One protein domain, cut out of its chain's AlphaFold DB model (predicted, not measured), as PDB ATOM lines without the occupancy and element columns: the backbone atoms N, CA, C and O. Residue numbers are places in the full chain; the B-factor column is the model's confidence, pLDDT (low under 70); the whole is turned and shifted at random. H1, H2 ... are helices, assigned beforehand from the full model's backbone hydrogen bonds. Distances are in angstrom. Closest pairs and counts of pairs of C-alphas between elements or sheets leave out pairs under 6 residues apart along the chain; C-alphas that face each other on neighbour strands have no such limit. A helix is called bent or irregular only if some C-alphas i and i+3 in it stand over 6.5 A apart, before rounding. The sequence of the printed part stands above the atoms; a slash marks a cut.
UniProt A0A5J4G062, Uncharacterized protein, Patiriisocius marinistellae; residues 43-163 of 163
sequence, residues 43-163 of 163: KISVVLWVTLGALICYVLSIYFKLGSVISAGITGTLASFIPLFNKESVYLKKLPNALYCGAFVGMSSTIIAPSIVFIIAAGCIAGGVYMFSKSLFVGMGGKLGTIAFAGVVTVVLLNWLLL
ATOM      1  N   LYS A  43     -12.578 -25.361  41.775       66.38
ATOM      2  CA  LYS A  43     -13.125 -24.212  42.494       66.38
ATOM      3  C   LYS A  43     -14.630 -24.142  42.227       66.38
ATOM      4  O   LYS A  43     -15.078 -24.561  41.158       66.38
ATOM      5  N   ILE A  44     -15.366 -23.510  43.139       76.75
ATOM      6  CA  ILE A  44     -16.804 -23.211  43.008       76.75
ATOM      7  C   ILE A  44     -17.177 -22.621  41.631       76.75
ATOM      8  O   ILE A  44     -18.278 -22.823  41.132       76.75
ATOM      9  N   SER A  45     -16.213 -21.978  40.960       81.31
ATOM     10  CA  SER A  45     -16.329 -21.480  39.589       81.31
ATOM     11  C   SER A  45     -16.836 -22.517  38.577       81.31
ATOM     12  O   SER A  45     -17.489 -22.134  37.616       81.31
ATOM     13  N   VAL A  46     -16.620 -23.822  38.776       85.56
ATOM     14  CA  VAL A  46     -17.117 -24.849  37.843       85.56
ATOM     15  C   VAL A  46     -18.639 -24.900  37.765       85.56
ATOM     16  O   VAL A  46     -19.168 -25.131  36.682       85.56
ATOM     17  N   VAL A  47     -19.338 -24.600  38.859       90.31
ATOM     18  CA  VAL A  47     -20.803 -24.489  38.857       90.31
ATOM     19  C   VAL A  47     -21.253 -23.408  37.872       90.31
ATOM     20  O   VAL A  47     -22.181 -23.622  37.092       90.31
ATOM     21  N   LEU A  48     -20.535 -22.280  37.830       92.00
ATOM     22  CA  LEU A  48     -20.812 -21.193  36.888       92.00
ATOM     23  C   LEU A  48     -20.605 -21.651  35.443       92.00
ATOM     24  O   LEU A  48     -21.443 -21.376  34.595       92.00
ATOM     25  N   TRP A  49     -19.538 -22.403  35.160       92.44
ATOM     26  CA  TRP A  49     -19.267 -22.907  33.810       92.44
ATOM     27  C   TRP A  49     -20.294 -23.935  33.328       92.44
ATOM     28  O   TRP A  49     -20.684 -23.891  32.164       92.44
ATOM     29  N   VAL A  50     -20.771 -24.822  34.206       94.19
ATOM     30  CA  VAL A  50     -21.872 -25.749  33.881       94.19
ATOM     31  C   VAL A  50     -23.145 -24.960  33.571       94.19
ATOM     32  O   VAL A  50     -23.789 -25.189  32.551       94.19
ATOM     33  N   THR A  51     -23.473 -23.972  34.398       95.25
ATOM     34  CA  THR A  51     -24.678 -23.151  34.213       95.25
ATOM     35  C   THR A  51     -24.606 -22.319  32.929       95.25
ATOM     36  O   THR A  51     -25.572 -22.264  32.170       95.25
ATOM     37  N   LEU A  52     -23.441 -21.742  32.620       95.25
ATOM     38  CA  LEU A  52     -23.199 -21.033  31.361       95.25
ATOM     39  C   LEU A  52     -23.358 -21.953  30.146       95.25
ATOM     40  O   LEU A  52     -24.003 -21.566  29.177       95.25
ATOM     41  N   GLY A  53     -22.825 -23.176  30.198       94.94
ATOM     42  CA  GLY A  53     -22.989 -24.151  29.117       94.94
ATOM     43  C   GLY A  53     -24.453 -24.520  28.878       94.94
ATOM     44  O   GLY A  53     -24.887 -24.614  27.730       94.94
ATOM     45  N   ALA A  54     -25.229 -24.659  29.956       96.06
ATOM     46  CA  ALA A  54     -26.666 -24.911  29.884       96.06
ATOM     47  C   ALA A  54     -27.417 -23.751  29.224       96.06
ATOM     48  O   ALA A  54     -28.216 -23.977  28.317       96.06
ATOM     49  N   LEU A  55     -27.106 -22.514  29.619       96.00
ATOM     50  CA  LEU A  55     -27.695 -21.312  29.034       96.00
ATOM     51  C   LEU A  55     -27.360 -21.162  27.553       96.00
ATOM     52  O   LEU A  55     -28.263 -20.936  26.754       96.00
ATOM     53  N   ILE A  56     -26.087 -21.311  27.178       95.31
ATOM     54  CA  ILE A  56     -25.652 -21.191  25.781       95.31
ATOM     55  C   ILE A  56     -26.392 -22.218  24.925       95.31
ATOM     56  O   ILE A  56     -27.003 -21.845  23.926       95.31
ATOM     57  N   CYS A  57     -26.402 -23.488  25.340       95.50
ATOM     58  CA  CYS A  57     -27.065 -24.552  24.591       95.50
ATOM     59  C   CYS A  57     -28.583 -24.336  24.501       95.50
ATOM     60  O   CYS A  57     -29.153 -24.480  23.420       95.50
ATOM     61  N   TYR A  58     -29.231 -23.942  25.600       94.69
ATOM     62  CA  TYR A  58     -30.665 -23.650  25.615       94.69
ATOM     63  C   TYR A  58     -31.007 -22.476  24.694       94.69
ATOM     64  O   TYR A  58     -31.927 -22.567  23.883       94.69
ATOM     65  N   VAL A  59     -30.230 -21.388  24.752       94.31
ATOM     66  CA  VAL A  59     -30.466 -20.211  23.913       94.31
ATOM     67  C   VAL A  59     -30.318 -20.556  22.432       94.31
ATOM     68  O   VAL A  59     -31.172 -20.200  21.620       94.31
ATOM     69  N   LEU A  60     -29.271 -21.304  22.085       94.00
ATOM     70  CA  LEU A  60     -29.034 -21.754  20.716       94.00
ATOM     71  C   LEU A  60     -30.129 -22.717  20.227       94.00
ATOM     72  O   LEU A  60     -30.510 -22.678  19.058       94.00
ATOM     73  N   SER A  61     -30.658 -23.562  21.110       94.00
ATOM     74  CA  SER A  61     -31.702 -24.524  20.752       94.00
ATOM     75  C   SER A  61     -33.047 -23.833  20.529       94.00
ATOM     76  O   SER A  61     -33.716 -24.097  19.530       94.00
ATOM     77  N   ILE A  62     -33.426 -22.916  21.426       92.00
ATOM     78  CA  ILE A  62     -34.759 -22.300  21.442       92.00
ATOM     79  C   ILE A  62     -34.836 -21.044  20.573       92.00
ATOM     80  O   ILE A  62     -35.717 -20.952  19.718       92.00
ATOM     81  N   TYR A  63     -33.924 -20.082  20.747       90.00
ATOM     82  CA  TYR A  63     -34.008 -18.794  20.045       90.00
ATOM     83  C   TYR A  63     -33.494 -18.883  18.610       90.00
ATOM     84  O   TYR A  63     -34.098 -18.312  17.707       90.00
ATOM     85  N   PHE A  64     -32.416 -19.636  18.381       91.00
ATOM     86  CA  PHE A  64     -31.854 -19.822  17.039       91.00
ATOM     87  C   PHE A  64     -32.473 -21.006  16.279       91.00
ATOM     88  O   PHE A  64     -32.146 -21.208  15.112       91.00
ATOM     89  N   LYS A  65     -33.368 -21.781  16.913       89.81
ATOM     90  CA  LYS A  65     -34.078 -22.931  16.316       89.81
ATOM     91  C   LYS A  65     -33.154 -23.960  15.643       89.81
ATOM     92  O   LYS A  65     -33.564 -24.651  14.716       89.81
ATOM     93  N   LEU A  66     -31.913 -24.084  16.121       87.69
ATOM     94  CA  LEU A  66     -30.910 -25.008  15.571       87.69
ATOM     95  C   LEU A  66     -31.163 -26.467  15.982       87.69
ATOM     96  O   LEU A  66     -30.584 -27.384  15.407       87.69
ATOM     97  N   GLY A  67     -32.042 -26.690  16.961       90.56
ATOM     98  CA  GLY A  67     -32.316 -28.005  17.519       90.56
ATOM     99  C   GLY A  67     -31.244 -28.456  18.511       90.56
ATOM    100  O   GLY A  67     -30.059 -28.144  18.394       90.56
ATOM    101  N   SER A  68     -31.678 -29.250  19.487       90.88
ATOM    102  CA  SER A  68     -30.891 -29.631  20.663       90.88
ATOM    103  C   SER A  68     -29.507 -30.210  20.334       90.88
ATOM    104  O   SER A  68     -28.514 -29.857  20.967       90.88
ATOM    105  N   VAL A  69     -29.426 -31.081  19.323       92.06
ATOM    106  CA  VAL A  69     -28.184 -31.784  18.959       92.06
ATOM    107  C   VAL A  69     -27.151 -30.827  18.362       92.06
ATOM    108  O   VAL A  69     -25.991 -30.838  18.775       92.06
ATOM    109  N   ILE A  70     -27.563 -29.964  17.424       93.50
ATOM    110  CA  ILE A  70     -26.666 -28.985  16.792       93.50
ATOM    111  C   ILE A  70     -26.216 -27.958  17.834       93.50
ATOM    112  O   ILE A  70     -25.033 -27.631  17.910       93.50
ATOM    113  N   SER A  71     -27.129 -27.504  18.692       94.00
ATOM    114  CA  SER A  71     -26.825 -26.560  19.767       94.00
ATOM    115  C   SER A  71     -25.795 -27.094  20.760       94.00
ATOM    116  O   SER A  71     -24.841 -26.387  21.099       94.00
ATOM    117  N   ALA A  72     -25.926 -28.354  21.178       93.44
ATOM    118  CA  ALA A  72     -24.936 -28.998  22.036       93.44
ATOM    119  C   ALA A  72     -23.598 -29.206  21.317       93.44
ATOM    120  O   ALA A  72     -22.544 -28.995  21.918       93.44
ATOM    121  N   GLY A  73     -23.627 -29.556  20.026       93.19
ATOM    122  CA  GLY A  73     -22.433 -29.671  19.188       93.19
ATOM    123  C   GLY A  73     -21.652 -28.359  19.109       93.19
ATOM    124  O   GLY A  73     -20.454 -28.343  19.389       93.19
ATOM    125  N   ILE A  74     -22.329 -27.246  18.812       94.12
ATOM    126  CA  ILE A  74     -21.716 -25.911  18.780       94.12
ATOM    127  C   ILE A  74     -21.168 -25.544  20.161       94.12
ATOM    128  O   ILE A  74     -20.007 -25.157  20.273       94.12
ATOM    129  N   THR A  75     -21.962 -25.724  21.219       94.25
ATOM    130  CA  THR A  75     -21.546 -25.402  22.593       94.25
ATOM    131  C   THR A  75     -20.295 -26.189  22.999       94.25
ATOM    132  O   THR A  75     -19.346 -25.611  23.523       94.25
ATOM    133  N   GLY A  76     -20.249 -27.494  22.709       91.81
ATOM    134  CA  GLY A  76     -19.085 -28.341  22.978       91.81
ATOM    135  C   GLY A  76     -17.864 -27.988  22.135       91.81
ATOM    136  O   GLY A  76     -16.747 -27.952  22.649       91.81
ATOM    137  N   THR A  77     -18.078 -27.661  20.861       91.56
ATOM    138  CA  THR A  77     -17.012 -27.263  19.933       91.56
ATOM    139  C   THR A  77     -16.370 -25.953  20.384       91.56
ATOM    140  O   THR A  77     -15.151 -25.881  20.527       91.56
ATOM    141  N   LEU A  78     -17.182 -24.945  20.713       91.44
ATOM    142  CA  LEU A  78     -16.712 -23.679  21.279       91.44
ATOM    143  C   LEU A  78     -15.977 -23.894  22.603       91.44
ATOM    144  O   LEU A  78     -14.903 -23.332  22.819       91.44
ATOM    145  N   ALA A  79     -16.505 -24.764  23.466       89.50
ATOM    146  CA  ALA A  79     -15.857 -25.094  24.725       89.50
ATOM    147  C   ALA A  79     -14.478 -25.751  24.520       89.50
ATOM    148  O   ALA A  79     -13.558 -25.482  25.290       89.50
ATOM    149  N   SER A  80     -14.296 -26.546  23.459       86.88
ATOM    150  CA  SER A  80     -13.013 -27.172  23.113       86.88
ATOM    151  C   SER A  80     -11.935 -26.176  22.675       86.88
ATOM    152  O   SER A  80     -10.752 -26.515  22.730       86.88
ATOM    153  N   PHE A  81     -12.303 -24.958  22.267       86.94
ATOM    154  CA  PHE A  81     -11.334 -23.912  21.929       86.94
ATOM    155  C   PHE A  81     -10.814 -23.149  23.155       86.94
ATOM    156  O   PHE A  81      -9.755 -22.530  23.093       86.94
ATOM    157  N   ILE A  82     -11.487 -23.237  24.305       83.00
ATOM    158  CA  ILE A  82     -11.092 -22.529  25.534       83.00
ATOM    159  C   ILE A  82      -9.665 -22.882  26.006       83.00
ATOM    160  O   ILE A  82      -8.917 -21.970  26.363       83.00
ATOM    161  N   PRO A  83      -9.217 -24.153  25.984       77.69
ATOM    162  CA  PRO A  83      -7.847 -24.509  26.349       77.69
ATOM    163  C   PRO A  83      -6.768 -23.967  25.399       77.69
ATOM    164  O   PRO A  83      -5.597 -23.963  25.782       77.69
ATOM    165  N   LEU A  84      -7.113 -23.522  24.180       76.06
ATOM    166  CA  LEU A  84      -6.132 -22.975  23.233       76.06
ATOM    167  C   LEU A  84      -5.627 -21.590  23.654       76.06
ATOM    168  O   LEU A  84      -4.481 -21.269  23.355       76.06
ATOM    169  N   PHE A  85      -6.433 -20.809  24.381       72.62
ATOM    170  CA  PHE A  85      -6.052 -19.464  24.824       72.62
ATOM    171  C   PHE A  85      -4.909 -19.462  25.847       72.62
ATOM    172  O   PHE A  85      -4.140 -18.509  25.894       72.62
ATOM    173  N   ASN A  86      -4.768 -20.516  26.661       65.44
ATOM    174  CA  ASN A  86      -3.634 -20.660  27.572       65.44
ATOM    175  C   ASN A  86      -3.385 -22.142  27.918       65.44
ATOM    176  O   ASN A  86      -3.956 -22.695  28.865       65.44
ATOM    177  N   LYS A  87      -2.516 -22.787  27.127       60.94
ATOM    178  CA  LYS A  87      -2.235 -24.235  27.183       60.94
ATOM    179  C   LYS A  87      -1.604 -24.708  28.498       60.94
ATOM    180  O   LYS A  87      -1.721 -25.895  28.825       60.94
ATOM    181  N   GLU A  88      -0.964 -23.815  29.250       61.56
ATOM    182  CA  GLU A  88      -0.274 -24.161  30.499       61.56
ATOM    183  C   GLU A  88      -1.220 -24.239  31.705       61.56
ATOM    184  O   GLU A  88      -0.924 -24.898  32.704       61.56
ATOM    185  N   SER A  89      -2.413 -23.646  31.610       61.09
ATOM    186  CA  SER A  89      -3.359 -23.638  32.720       61.09
ATOM    187  C   SER A  89      -4.103 -24.971  32.859       61.09
ATOM    188  O   SER A  89      -4.979 -25.328  32.066       61.09
ATOM    189  N   VAL A  90      -3.821 -25.692  33.949       64.75
ATOM    190  CA  VAL A  90      -4.539 -26.919  34.366       64.75
ATOM    191  C   VAL A  90      -6.043 -26.672  34.559       64.75
ATOM    192  O   VAL A  90      -6.851 -27.599  34.469       64.75
ATOM    193  N   TYR A  91      -6.430 -25.424  34.827       68.06
ATOM    194  CA  TYR A  91      -7.817 -25.024  35.013       68.06
ATOM    195  C   TYR A  91      -8.601 -25.034  33.694       68.06
ATOM    196  O   TYR A  91      -9.660 -25.659  33.618       68.06
ATOM    197  N   LEU A  92      -8.053 -24.421  32.638       65.69
ATOM    198  CA  LEU A  92      -8.738 -24.284  31.349       65.69
ATOM    199  C   LEU A  92      -8.978 -25.631  30.668       65.69
ATOM    200  O   LEU A  92     -10.028 -25.828  30.071       65.69
ATOM    201  N   LYS A  93      -8.075 -26.603  30.845       71.06
ATOM    202  CA  LYS A  93      -8.247 -27.970  30.320       71.06
ATOM    203  C   LYS A  93      -9.474 -28.702  30.878       71.06
ATOM    204  O   LYS A  93      -9.934 -29.661  30.271       71.06
ATOM    205  N   LYS A  94     -10.013 -28.277  32.027       76.62
ATOM    206  CA  LYS A  94     -11.186 -28.903  32.667       76.62
ATOM    207  C   LYS A  94     -12.509 -28.219  32.312       76.62
ATOM    208  O   LYS A  94     -13.563 -28.795  32.578       76.62
ATOM    209  N   LEU A  95     -12.456 -27.011  31.750       82.81
ATOM    210  CA  LEU A  95     -13.636 -26.233  31.378       82.81
ATOM    211  C   LEU A  95     -14.479 -26.866  30.265       82.81
ATOM    212  O   LEU A  95     -15.700 -26.837  30.420       82.81
ATOM    213  N   PRO A  96     -13.902 -27.495  29.216       87.75
ATOM    214  CA  PRO A  96     -14.695 -28.134  28.169       87.75
ATOM    215  C   PRO A  96     -15.699 -29.140  28.731       87.75
ATOM    216  O   PRO A  96     -16.880 -29.078  28.413       87.75
ATOM    217  N   ASN A  97     -15.263 -29.995  29.659       87.56
ATOM    218  CA  ASN A  97     -16.125 -31.011  30.267       87.56
ATOM    219  C   ASN A  97     -17.252 -30.393  31.105       87.56
ATOM    220  O   ASN A  97     -18.369 -30.901  31.093       87.56
ATOM    221  N   ALA A  98     -16.971 -29.304  31.828       90.62
ATOM    222  CA  ALA A  98     -17.973 -28.603  32.629       90.62
ATOM    223  C   ALA A  98     -19.030 -27.928  31.740       90.62
ATOM    224  O   ALA A  98     -20.225 -28.130  31.933       90.62
ATOM    225  N   LEU A  99     -18.595 -27.191  30.718       92.75
ATOM    226  CA  LEU A  99     -19.488 -26.553  29.748       92.75
ATOM    227  C   LEU A  99     -20.323 -27.579  28.982       92.75
ATOM    228  O   LEU A  99     -21.520 -27.382  28.798       92.75
ATOM    229  N   TYR A 100     -19.718 -28.700  28.589       93.00
ATOM    230  CA  TYR A 100     -20.423 -29.768  27.888       93.00
ATOM    231  C   TYR A 100     -21.414 -30.507  28.798       93.00
ATOM    232  O   TYR A 100     -22.513 -30.840  28.364       93.00
ATOM    233  N   CYS A 101     -21.093 -30.681  30.087       93.50
ATOM    234  CA  CYS A 101     -22.063 -31.132  31.093       93.50
ATOM    235  C   CYS A 101     -23.276 -30.194  31.158       93.50
ATOM    236  O   CYS A 101     -24.416 -30.652  31.190       93.50
ATOM    237  N   GLY A 102     -23.026 -28.885  31.133       94.69
ATOM    238  CA  GLY A 102     -24.061 -27.863  31.035       94.69
ATOM    239  C   GLY A 102     -24.905 -27.994  29.774       94.69
ATOM    240  O   GLY A 102     -26.128 -27.956  29.848       94.69
ATOM    241  N   ALA A 103     -24.271 -28.219  28.622       96.12
ATOM    242  CA  ALA A 103     -24.979 -28.393  27.359       96.12
ATOM    243  C   ALA A 103     -26.025 -29.520  27.434       96.12
ATOM    244  O   ALA A 103     -27.142 -29.327  26.967       96.12
ATOM    245  N   PHE A 104     -25.733 -30.639  28.113       95.00
ATOM    246  CA  PHE A 104     -26.727 -31.697  28.352       95.00
ATOM    247  C   PHE A 104     -27.945 -31.224  29.155       95.00
ATOM    248  O   PHE A 104     -29.059 -31.636  28.849       95.00
ATOM    249  N   VAL A 105     -27.764 -30.339  30.139       95.88
ATOM    250  CA  VAL A 105     -28.889 -29.711  30.856       95.88
ATOM    251  C   VAL A 105     -29.701 -28.837  29.895       95.88
ATOM    252  O   VAL A 105     -30.927 -28.932  29.864       95.88
ATOM    253  N   GLY A 106     -29.027 -28.031  29.069       93.50
ATOM    254  CA  GLY A 106     -29.657 -27.145  28.081       93.50
ATOM    255  C   GLY A 106     -30.375 -27.865  26.931       93.50
ATOM    256  O   GLY A 106     -31.207 -27.255  26.268       93.50
ATOM    257  N   MET A 107     -30.088 -29.152  26.716       94.19
ATOM    258  CA  MET A 107     -30.795 -30.027  25.770       94.19
ATOM    259  C   MET A 107     -32.159 -30.522  26.278       94.19
ATOM    260  O   MET A 107     -32.869 -31.228  25.560       94.19
ATOM    261  N   SER A 108     -32.531 -30.194  27.518       92.44
ATOM    262  CA  SER A 108     -33.813 -30.612  28.089       92.44
ATOM    263  C   SER A 108     -34.991 -30.094  27.261       92.44
ATOM    264  O   SER A 108     -34.992 -28.956  26.793       92.44
ATOM    265  N   SER A 109     -36.017 -30.934  27.107       89.00
ATOM    266  CA  SER A 109     -37.250 -30.557  26.408       89.00
ATOM    267  C   SER A 109     -37.917 -29.359  27.081       89.00
ATOM    268  O   SER A 109     -38.025 -29.320  28.307       89.00
ATOM    269  N   THR A 110     -38.450 -28.431  26.285       87.44
ATOM    270  CA  THR A 110     -39.207 -27.263  26.767       87.44
ATOM    271  C   THR A 110     -40.493 -27.632  27.496       87.44
ATOM    272  O   THR A 110     -41.016 -26.820  28.248       87.44
ATOM    273  N   ILE A 111     -40.991 -28.859  27.315       85.88
ATOM    274  CA  ILE A 111     -42.132 -29.387  28.074       85.88
ATOM    275  C   ILE A 111     -41.753 -29.559  29.554       85.88
ATOM    276  O   ILE A 111     -42.571 -29.329  30.436       85.88
ATOM    277  N   ILE A 112     -40.506 -29.958  29.820       83.38
ATOM    278  CA  ILE A 112     -39.993 -30.249  31.166       83.38
ATOM    279  C   ILE A 112     -39.283 -29.020  31.750       83.38
ATOM    280  O   ILE A 112     -39.428 -28.717  32.928       83.38
ATOM    281  N   ALA A 113     -38.527 -28.305  30.915       84.69
ATOM    282  CA  ALA A 113     -37.737 -27.132  31.266       84.69
ATOM    283  C   ALA A 113     -38.198 -25.903  30.453       84.69
ATOM    284  O   ALA A 113     -37.507 -25.485  29.522       84.69
ATOM    285  N   PRO A 114     -39.373 -25.323  30.762       82.19
ATOM    286  CA  PRO A 114     -39.981 -24.275  29.938       82.19
ATOM    287  C   PRO A 114     -39.316 -22.900  30.086       82.19
ATOM    288  O   PRO A 114     -39.500 -22.032  29.233       82.19
ATOM    289  N   SER A 115     -38.578 -22.665  31.174       88.75
ATOM    290  CA  SER A 115     -38.067 -21.338  31.521       88.75
ATOM    291  C   SER A 115     -36.547 -21.302  31.641       88.75
ATOM    292  O   SER A 115     -35.897 -22.254  32.071       88.75
ATOM    293  N   ILE A 116     -35.971 -20.139  31.328       91.69
ATOM    294  CA  ILE A 116     -34.544 -19.874  31.556       91.69
ATOM    295  C   ILE A 116     -34.202 -20.035  33.043       91.69
ATOM    296  O   ILE A 116     -33.147 -20.565  33.374       91.69
ATOM    297  N   VAL A 117     -35.110 -19.642  33.941       91.88
ATOM    298  CA  VAL A 117     -34.936 -19.801  35.394       91.88
ATOM    299  C   VAL A 117     -34.794 -21.276  35.769       91.88
ATOM    300  O   VAL A 117     -33.898 -21.623  36.536       91.88
ATOM    301  N   PHE A 118     -35.611 -22.154  35.177       93.00
ATOM    302  CA  PHE A 118     -35.498 -23.597  35.370       93.00
ATOM    303  C   PHE A 118     -34.129 -24.112  34.908       93.00
ATOM    304  O   PHE A 118     -33.475 -24.858  35.634       93.00
ATOM    305  N   ILE A 119     -33.658 -23.684  33.732       94.94
ATOM    306  CA  ILE A 119     -32.346 -24.083  33.196       94.94
ATOM    307  C   ILE A 119     -31.200 -23.596  34.087       94.94
ATOM    308  O   ILE A 119     -30.253 -24.346  34.321       94.94
ATOM    309  N   ILE A 120     -31.285 -22.373  34.619       95.38
ATOM    310  CA  ILE A 120     -30.295 -21.838  35.565       95.38
ATOM    311  C   ILE A 120     -30.282 -22.680  36.840       95.38
ATOM    312  O   ILE A 120     -29.215 -23.115  37.269       95.38
ATOM    313  N   ALA A 121     -31.450 -22.957  37.424       94.25
ATOM    314  CA  ALA A 121     -31.555 -23.789  38.617       94.25
ATOM    315  C   ALA A 121     -30.988 -25.196  38.365       94.25
ATOM    316  O   ALA A 121     -30.162 -25.679  39.141       94.25
ATOM    317  N   ALA A 122     -31.355 -25.826  37.245       95.00
ATOM    318  CA  ALA A 122     -30.901 -27.167  36.890       95.00
ATOM    319  C   ALA A 122     -29.394 -27.198  36.619       95.00
ATOM    320  O   ALA A 122     -28.712 -28.124  37.052       95.00
ATOM    321  N   GLY A 123     -28.855 -26.162  35.969       95.25
ATOM    322  CA  GLY A 123     -27.424 -25.978  35.745       95.25
ATOM    323  C   GLY A 123     -26.643 -25.800  37.047       95.25
ATOM    324  O   GLY A 123     -25.597 -26.427  37.217       95.25
ATOM    325  N   CYS A 124     -27.174 -25.029  38.000       95.00
ATOM    326  CA  CYS A 124     -26.579 -24.855  39.323       95.00
ATOM    327  C   CYS A 124     -26.555 -26.171  40.115       95.00
ATOM    328  O   CYS A 124     -25.505 -26.541  40.645       95.00
ATOM    329  N   ILE A 125     -27.673 -26.909  40.160       94.06
ATOM    330  CA  ILE A 125     -27.730 -28.210  40.847       94.06
ATOM    331  C   ILE A 125     -26.805 -29.217  40.157       94.06
ATOM    332  O   ILE A 125     -25.990 -29.848  40.827       94.06
ATOM    333  N   ALA A 126     -26.855 -29.325  38.825       93.56
ATOM    334  CA  ALA A 126     -25.961 -30.194  38.061       93.56
ATOM    335  C   ALA A 126     -24.488 -29.834  38.293       93.56
ATOM    336  O   ALA A 126     -23.662 -30.724  38.464       93.56
ATOM    337  N   GLY A 127     -24.146 -28.545  38.355       91.69
ATOM    338  CA  GLY A 127     -22.800 -28.072  38.668       91.69
ATOM    339  C   GLY A 127     -22.357 -28.431  40.086       91.69
ATOM    340  O   GLY A 127     -21.211 -28.839  40.287       91.69
ATOM    341  N   GLY A 128     -23.265 -28.347  41.059       90.38
ATOM    342  CA  GLY A 128     -23.039 -28.834  42.419       90.38
ATOM    343  C   GLY A 128     -22.755 -30.335  42.436       90.38
ATOM    344  O   GLY A 128     -21.707 -30.764  42.916       90.38
ATOM    345  N   VAL A 129     -23.627 -31.139  41.821       89.75
ATOM    346  CA  VAL A 129     -23.444 -32.596  41.685       89.75
ATOM    347  C   VAL A 129     -22.142 -32.918  40.943       89.75
ATOM    348  O   VAL A 129     -21.412 -33.821  41.346       89.75
ATOM    349  N   TYR A 130     -21.791 -32.152  39.908       88.50
ATOM    350  CA  TYR A 130     -20.546 -32.299  39.154       88.50
ATOM    351  C   TYR A 130     -19.307 -32.129  40.038       88.50
ATOM    352  O   TYR A 130     -18.357 -32.910  39.925       88.50
ATOM    353  N   MET A 131     -19.337 -31.159  40.956       85.62
ATOM    354  CA  MET A 131     -18.264 -30.919  41.920       85.62
ATOM    355  C   MET A 131     -18.048 -32.130  42.843       85.62
ATOM    356  O   MET A 131     -16.903 -32.528  43.065       85.62
ATOM    357  N   PHE A 132     -19.128 -32.757  43.323       79.06
ATOM    358  CA  PHE A 132     -19.064 -33.928  44.212       79.06
ATOM    359  C   PHE A 132     -18.767 -35.242  43.473       79.06
ATOM    360  O   PHE A 132     -18.071 -36.118  43.985       79.06
ATOM    361  N   SER A 133     -19.226 -35.380  42.228       74.12
ATOM    362  CA  SER A 133     -19.158 -36.626  41.452       74.12
ATOM    363  C   SER A 133     -17.747 -36.953  40.922       74.12
ATOM    364  O   SER A 133     -17.515 -37.973  40.262       74.12
ATOM    365  N   LYS A 134     -16.736 -36.116  41.203       62.59
ATOM    366  CA  LYS A 134     -15.377 -36.296  40.672       62.59
ATOM    367  C   LYS A 134     -14.701 -37.597  41.136       62.59
ATOM    368  O   LYS A 134     -13.929 -38.146  40.357       62.59
ATOM    369  N   SER A 135     -15.027 -38.101  42.332       56.69
ATOM    370  CA  SER A 135     -14.413 -39.313  42.905       56.69
ATOM    371  C   SER A 135     -15.090 -40.626  42.496       56.69
ATOM    372  O   SER A 135     -14.461 -41.674  42.582       56.69
ATOM    373  N   LEU A 136     -16.357 -40.586  42.075       54.22
ATOM    374  CA  LEU A 136     -17.180 -41.796  41.939       54.22
ATOM    375  C   LEU A 136     -17.096 -42.443  40.550       54.22
ATOM    376  O   LEU A 136     -17.298 -43.642  40.413       54.22
ATOM    377  N   PHE A 137     -16.769 -41.661  39.518       53.91
ATOM    378  CA  PHE A 137     -16.828 -42.116  38.124       53.91
ATOM    379  C   PHE A 137     -15.632 -41.583  37.329       53.91
ATOM    380  O   PHE A 137     -15.762 -40.635  36.554       53.91
ATOM    381  N   VAL A 138     -14.430 -42.100  37.571       58.44
ATOM    382  CA  VAL A 138     -13.258 -41.794  36.732       58.44
ATOM    383  C   VAL A 138     -13.212 -42.826  35.605       58.44
ATOM    384  O   VAL A 138     -13.291 -44.015  35.875       58.44
ATOM    385  N   GLY A 139     -13.135 -42.382  34.347       59.19
ATOM    386  CA  GLY A 139     -13.011 -43.276  33.185       59.19
ATOM    387  C   GLY A 139     -14.306 -43.934  32.686       59.19
ATOM    388  O   GLY A 139     -14.266 -44.628  31.676       59.19
ATOM    389  N   MET A 140     -15.459 -43.693  33.324       61.12
ATOM    390  CA  MET A 140     -16.750 -44.180  32.818       61.12
ATOM    391  C   MET A 140     -17.370 -43.204  31.810       61.12
ATOM    392  O   MET A 140     -17.612 -42.032  32.122       61.12
ATOM    393  N   GLY A 141     -17.662 -43.706  30.608       65.88
ATOM    394  CA  GLY A 141     -18.488 -43.008  29.624       65.88
ATOM    395  C   GLY A 141     -19.893 -42.725  30.174       65.88
ATOM    396  O   GLY A 141     -20.400 -43.457  31.016       65.88
ATOM    397  N   GLY A 142     -20.514 -41.628  29.733       74.88
ATOM    398  CA  GLY A 142     -21.884 -41.261  30.127       74.88
ATOM    399  C   GLY A 142     -22.026 -40.417  31.403       74.88
ATOM    400  O   GLY A 142     -23.080 -39.820  31.605       74.88
ATOM    401  N   LYS A 143     -20.967 -40.253  32.211       86.06
ATOM    402  CA  LYS A 143     -20.997 -39.505  33.487       86.06
ATOM    403  C   LYS A 143     -21.617 -38.105  33.401       86.06
ATOM    404  O   LYS A 143     -22.406 -37.722  34.261       86.06
ATOM    405  N   LEU A 144     -21.222 -37.315  32.400       88.62
ATOM    406  CA  LEU A 144     -21.691 -35.929  32.252       88.62
ATOM    407  C   LEU A 144     -23.209 -35.883  32.046       88.62
ATOM    408  O   LEU A 144     -23.884 -35.049  32.644       88.62
ATOM    409  N   GLY A 145     -23.743 -36.826  31.265       90.00
ATOM    410  CA  GLY A 145     -25.178 -36.965  31.046       90.00
ATOM    411  C   GLY A 145     -25.919 -37.346  32.325       90.00
ATOM    412  O   GLY A 145     -26.943 -36.747  32.631       90.00
ATOM    413  N   THR A 146     -25.380 -38.272  33.126       90.44
ATOM    414  CA  THR A 146     -26.003 -38.678  34.398       90.44
ATOM    415  C   THR A 146     -26.072 -37.525  35.397       90.44
ATOM    416  O   THR A 146     -27.073 -37.357  36.087       90.44
ATOM    417  N   ILE A 147     -25.024 -36.700  35.457       92.38
ATOM    418  CA  ILE A 147     -24.971 -35.519  36.327       92.38
ATOM    419  C   ILE A 147     -25.974 -34.456  35.867       92.38
ATOM    420  O   ILE A 147     -26.699 -33.898  36.690       92.38
ATOM    421  N   ALA A 148     -26.043 -34.202  34.559       93.69
ATOM    422  CA  ALA A 148     -27.028 -33.296  33.984       93.69
ATOM    423  C   ALA A 148     -28.462 -33.770  34.271       93.69
ATOM    424  O   ALA A 148     -29.286 -32.987  34.738       93.69
ATOM    425  N   PHE A 149     -28.731 -35.063  34.073       93.31
ATOM    426  CA  PHE A 149     -30.019 -35.683  34.374       93.31
ATOM    427  C   PHE A 149     -30.392 -35.538  35.852       93.31
ATOM    428  O   PHE A 149     -31.496 -35.096  36.157       93.31
ATOM    429  N   ALA A 150     -29.464 -35.829  36.770       93.62
ATOM    430  CA  ALA A 150     -29.690 -35.656  38.202       93.62
ATOM    431  C   ALA A 150     -30.054 -34.203  38.552       93.62
ATOM    432  O   ALA A 150     -30.990 -33.973  39.317       93.62
ATOM    433  N   GLY A 151     -29.366 -33.222  37.958       93.56
ATOM    434  CA  GLY A 151     -29.682 -31.806  38.148       93.56
ATOM    435  C   GLY A 151     -31.086 -31.439  37.671       93.56
ATOM    436  O   GLY A 151     -31.854 -30.850  38.430       93.56
ATOM    437  N   VAL A 152     -31.447 -31.836  36.449       95.00
ATOM    438  CA  VAL A 152     -32.771 -31.562  35.866       95.00
ATOM    439  C   VAL A 152     -33.878 -32.219  36.684       95.00
ATOM    440  O   VAL A 152     -34.805 -31.529  37.095       95.00
ATOM    441  N   VAL A 153     -33.771 -33.519  36.982       94.62
ATOM    442  CA  VAL A 153     -34.781 -34.259  37.760       94.62
ATOM    443  C   VAL A 153     -34.983 -33.652  39.139       94.62
ATOM    444  O   VAL A 153     -36.118 -33.548  39.594       94.62
ATOM    445  N   THR A 154     -33.908 -33.204  39.788       93.81
ATOM    446  CA  THR A 154     -34.015 -32.545  41.093       93.81
ATOM    447  C   THR A 154     -34.859 -31.276  40.989       93.81
ATOM    448  O   THR A 154     -35.779 -31.098  41.778       93.81
ATOM    449  N   VAL A 155     -34.626 -30.421  39.985       94.31
ATOM    450  CA  VAL A 155     -35.446 -29.211  39.794       94.31
ATOM    451  C   VAL A 155     -36.881 -29.544  39.398       94.31
ATOM    452  O   VAL A 155     -37.793 -28.896  39.901       94.31
ATOM    453  N   VAL A 156     -37.107 -30.563  38.559       93.44
ATOM    454  CA  VAL A 156     -38.468 -31.044  38.254       93.44
ATOM    455  C   VAL A 156     -39.194 -31.431  39.542       93.44
ATOM    456  O   VAL A 156     -40.327 -31.009  39.751       93.44
ATOM    457  N   LEU A 157     -38.538 -32.197  40.416       92.75
ATOM    458  CA  LEU A 157     -39.109 -32.651  41.682       92.75
ATOM    459  C   LEU A 157     -39.393 -31.482  42.632       92.75
ATOM    460  O   LEU A 157     -40.461 -31.444  43.234       92.75
ATOM    461  N   LEU A 158     -38.484 -30.504  42.731       91.81
ATOM    462  CA  LEU A 158     -38.727 -29.284  43.510       91.81
ATOM    463  C   LEU A 158     -39.915 -28.488  42.964       91.81
ATOM    464  O   LEU A 158     -40.749 -28.033  43.739       91.81
ATOM    465  N   ASN A 159     -39.994 -28.321  41.642       90.00
ATOM    466  CA  ASN A 159     -41.095 -27.609  41.005       90.00
ATOM    467  C   ASN A 159     -42.433 -28.319  41.249       90.00
ATOM    468  O   ASN A 159     -43.430 -27.657  41.493       90.00
ATOM    469  N   TRP A 160     -42.442 -29.655  41.222       90.06
ATOM    470  CA  TRP A 160     -43.626 -30.456  41.524       90.06
ATOM    471  C   TRP A 160     -44.048 -30.382  42.998       90.06
ATOM    472  O   TRP A 160     -45.234 -30.417  43.274       90.06
ATOM    473  N   LEU A 161     -43.107 -30.256  43.940       90.38
ATOM    474  CA  LEU A 161     -43.414 -30.123  45.373       90.38
ATOM    475  C   LEU A 161     -43.949 -28.726  45.748       90.38
ATOM    476  O   LEU A 161     -44.634 -28.579  46.756       90.38
ATOM    477  N   LEU A 162     -43.573 -27.697  44.983       84.94
ATOM    478  CA  LEU A 162     -43.976 -26.302  45.205       84.94
ATOM    479  C   LEU A 162     -45.325 -25.935  44.560       84.94
ATOM    480  O   LEU A 162     -45.862 -24.876  44.888       84.94
ATOM    481  N   LEU A 163     -45.826 -26.763  43.639       75.50
ATOM    482  CA  LEU A 163     -47.115 -26.626  42.948       75.50
ATOM    483  C   LEU A 163     -48.196 -27.454  43.646       75.50
ATOM    484  O   LEU A 163     -49.330 -26.937  43.740       75.50
TER     485      LEU A 163
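What this domain is: This is residues 43 to 163 of the 163 residues of an uncharacterized protein of Patiriisocius marinistellae (UniProt A0A5J4G062). A compact pack of five crossed helices is built on H3, with H2 beside H3 and running the opposite way, while H1 and H4 cross H3 steeply. H5 crosses H4 on the side away from H1 and reaches H3 with its residues 144 to 152; residues 85 to 90 stick out between H2 and H3, and so do residues 135 to 142, of which 135 belongs to H4. The printed part has 121 residues with five named helices in the order H1 to H5 and no named strand, class all helix. It is compact, with a radius of gyration of the C-alphas of 13.9 A and spans of 48, 34 and 24 A.

How they stand to each other: Start with H1, residues 45 to 62, and go on to H2, residues 68 to 84: with its residues 53 to 61 alone H1 touches residues 68 to 75 of H2, closest at the C-alphas of Ser 61 and Ser 68, 5.2 A. They form a helical hairpin at a steep tilt of 40 degrees, opposite ways. Next comes H3, residues 92 to 106, the hub, which touches the four other helices. H2 and H3 are a second helical hairpin, at a shallow tilt of 12 degrees, with the C-alphas of Ala 79 and Pro 96 closest at 4.7 A. H1 touches H3 at a steep tilt of 45 degrees, the same way, closest at the C-alphas of Ala 54 and Gly 102, 4.1 A. H4, residues 116 to 135, touches H1 at 43 degrees, steep, opposite ways, closest at the C-alphas of Val 47 and Gly 127, 4.1 A. H4 also touches H3, where the C-alphas of Gly 102 and Gly 123 are closest at 6.1 A. H5, residues 143 to 162, touches H4 at a steep tilt of 48 degrees, opposite ways, closest at the C-alphas of Ala 126 and Gly 151, 4.1 A. With residues 144 to 152 alone H5 touches H3, closest at the C-alphas of Cys 101 and Leu 144, 4.9 A. H1 and H5, H2 and H4, and H2 and H5 are apart. Every O i to N i+4 pair is within hydrogen-bond range in H1 and H5, against 10 of 13 in H2, 7 of 11 in H3 and 14 of 16 in H4.

Where its parts are: Find C-alpha 45 at (-16.329, -21.480, 39.589); from there H1 runs 25.9 A. H2 spans 25.8 A and H3 21.4 A; both are only just irregular, with C-alphas 80 and 83 6.7 A apart and C-alphas 93 and 96 6.8 A apart. H4 begins at C-alpha 116 (-34.544, -19.874, 31.556), spans 30.2 A and is irregular, C-alphas 132 and 135 being 7.2 A apart. H5 runs 29.0 A to C-alpha 162 at (-43.976, -26.302, 45.205).

The domain as a whole: The two C-alphas farthest apart are those of Glu 88 and Leu 163, 48.5 A. The printed part has no cut and no long link; the link from H1 to H2 is tight. Look for low confidence, pLDDT under 70, at residue 43, residues 86 to 92 and residues 134 to 141; the mean of the printed part is 86.2.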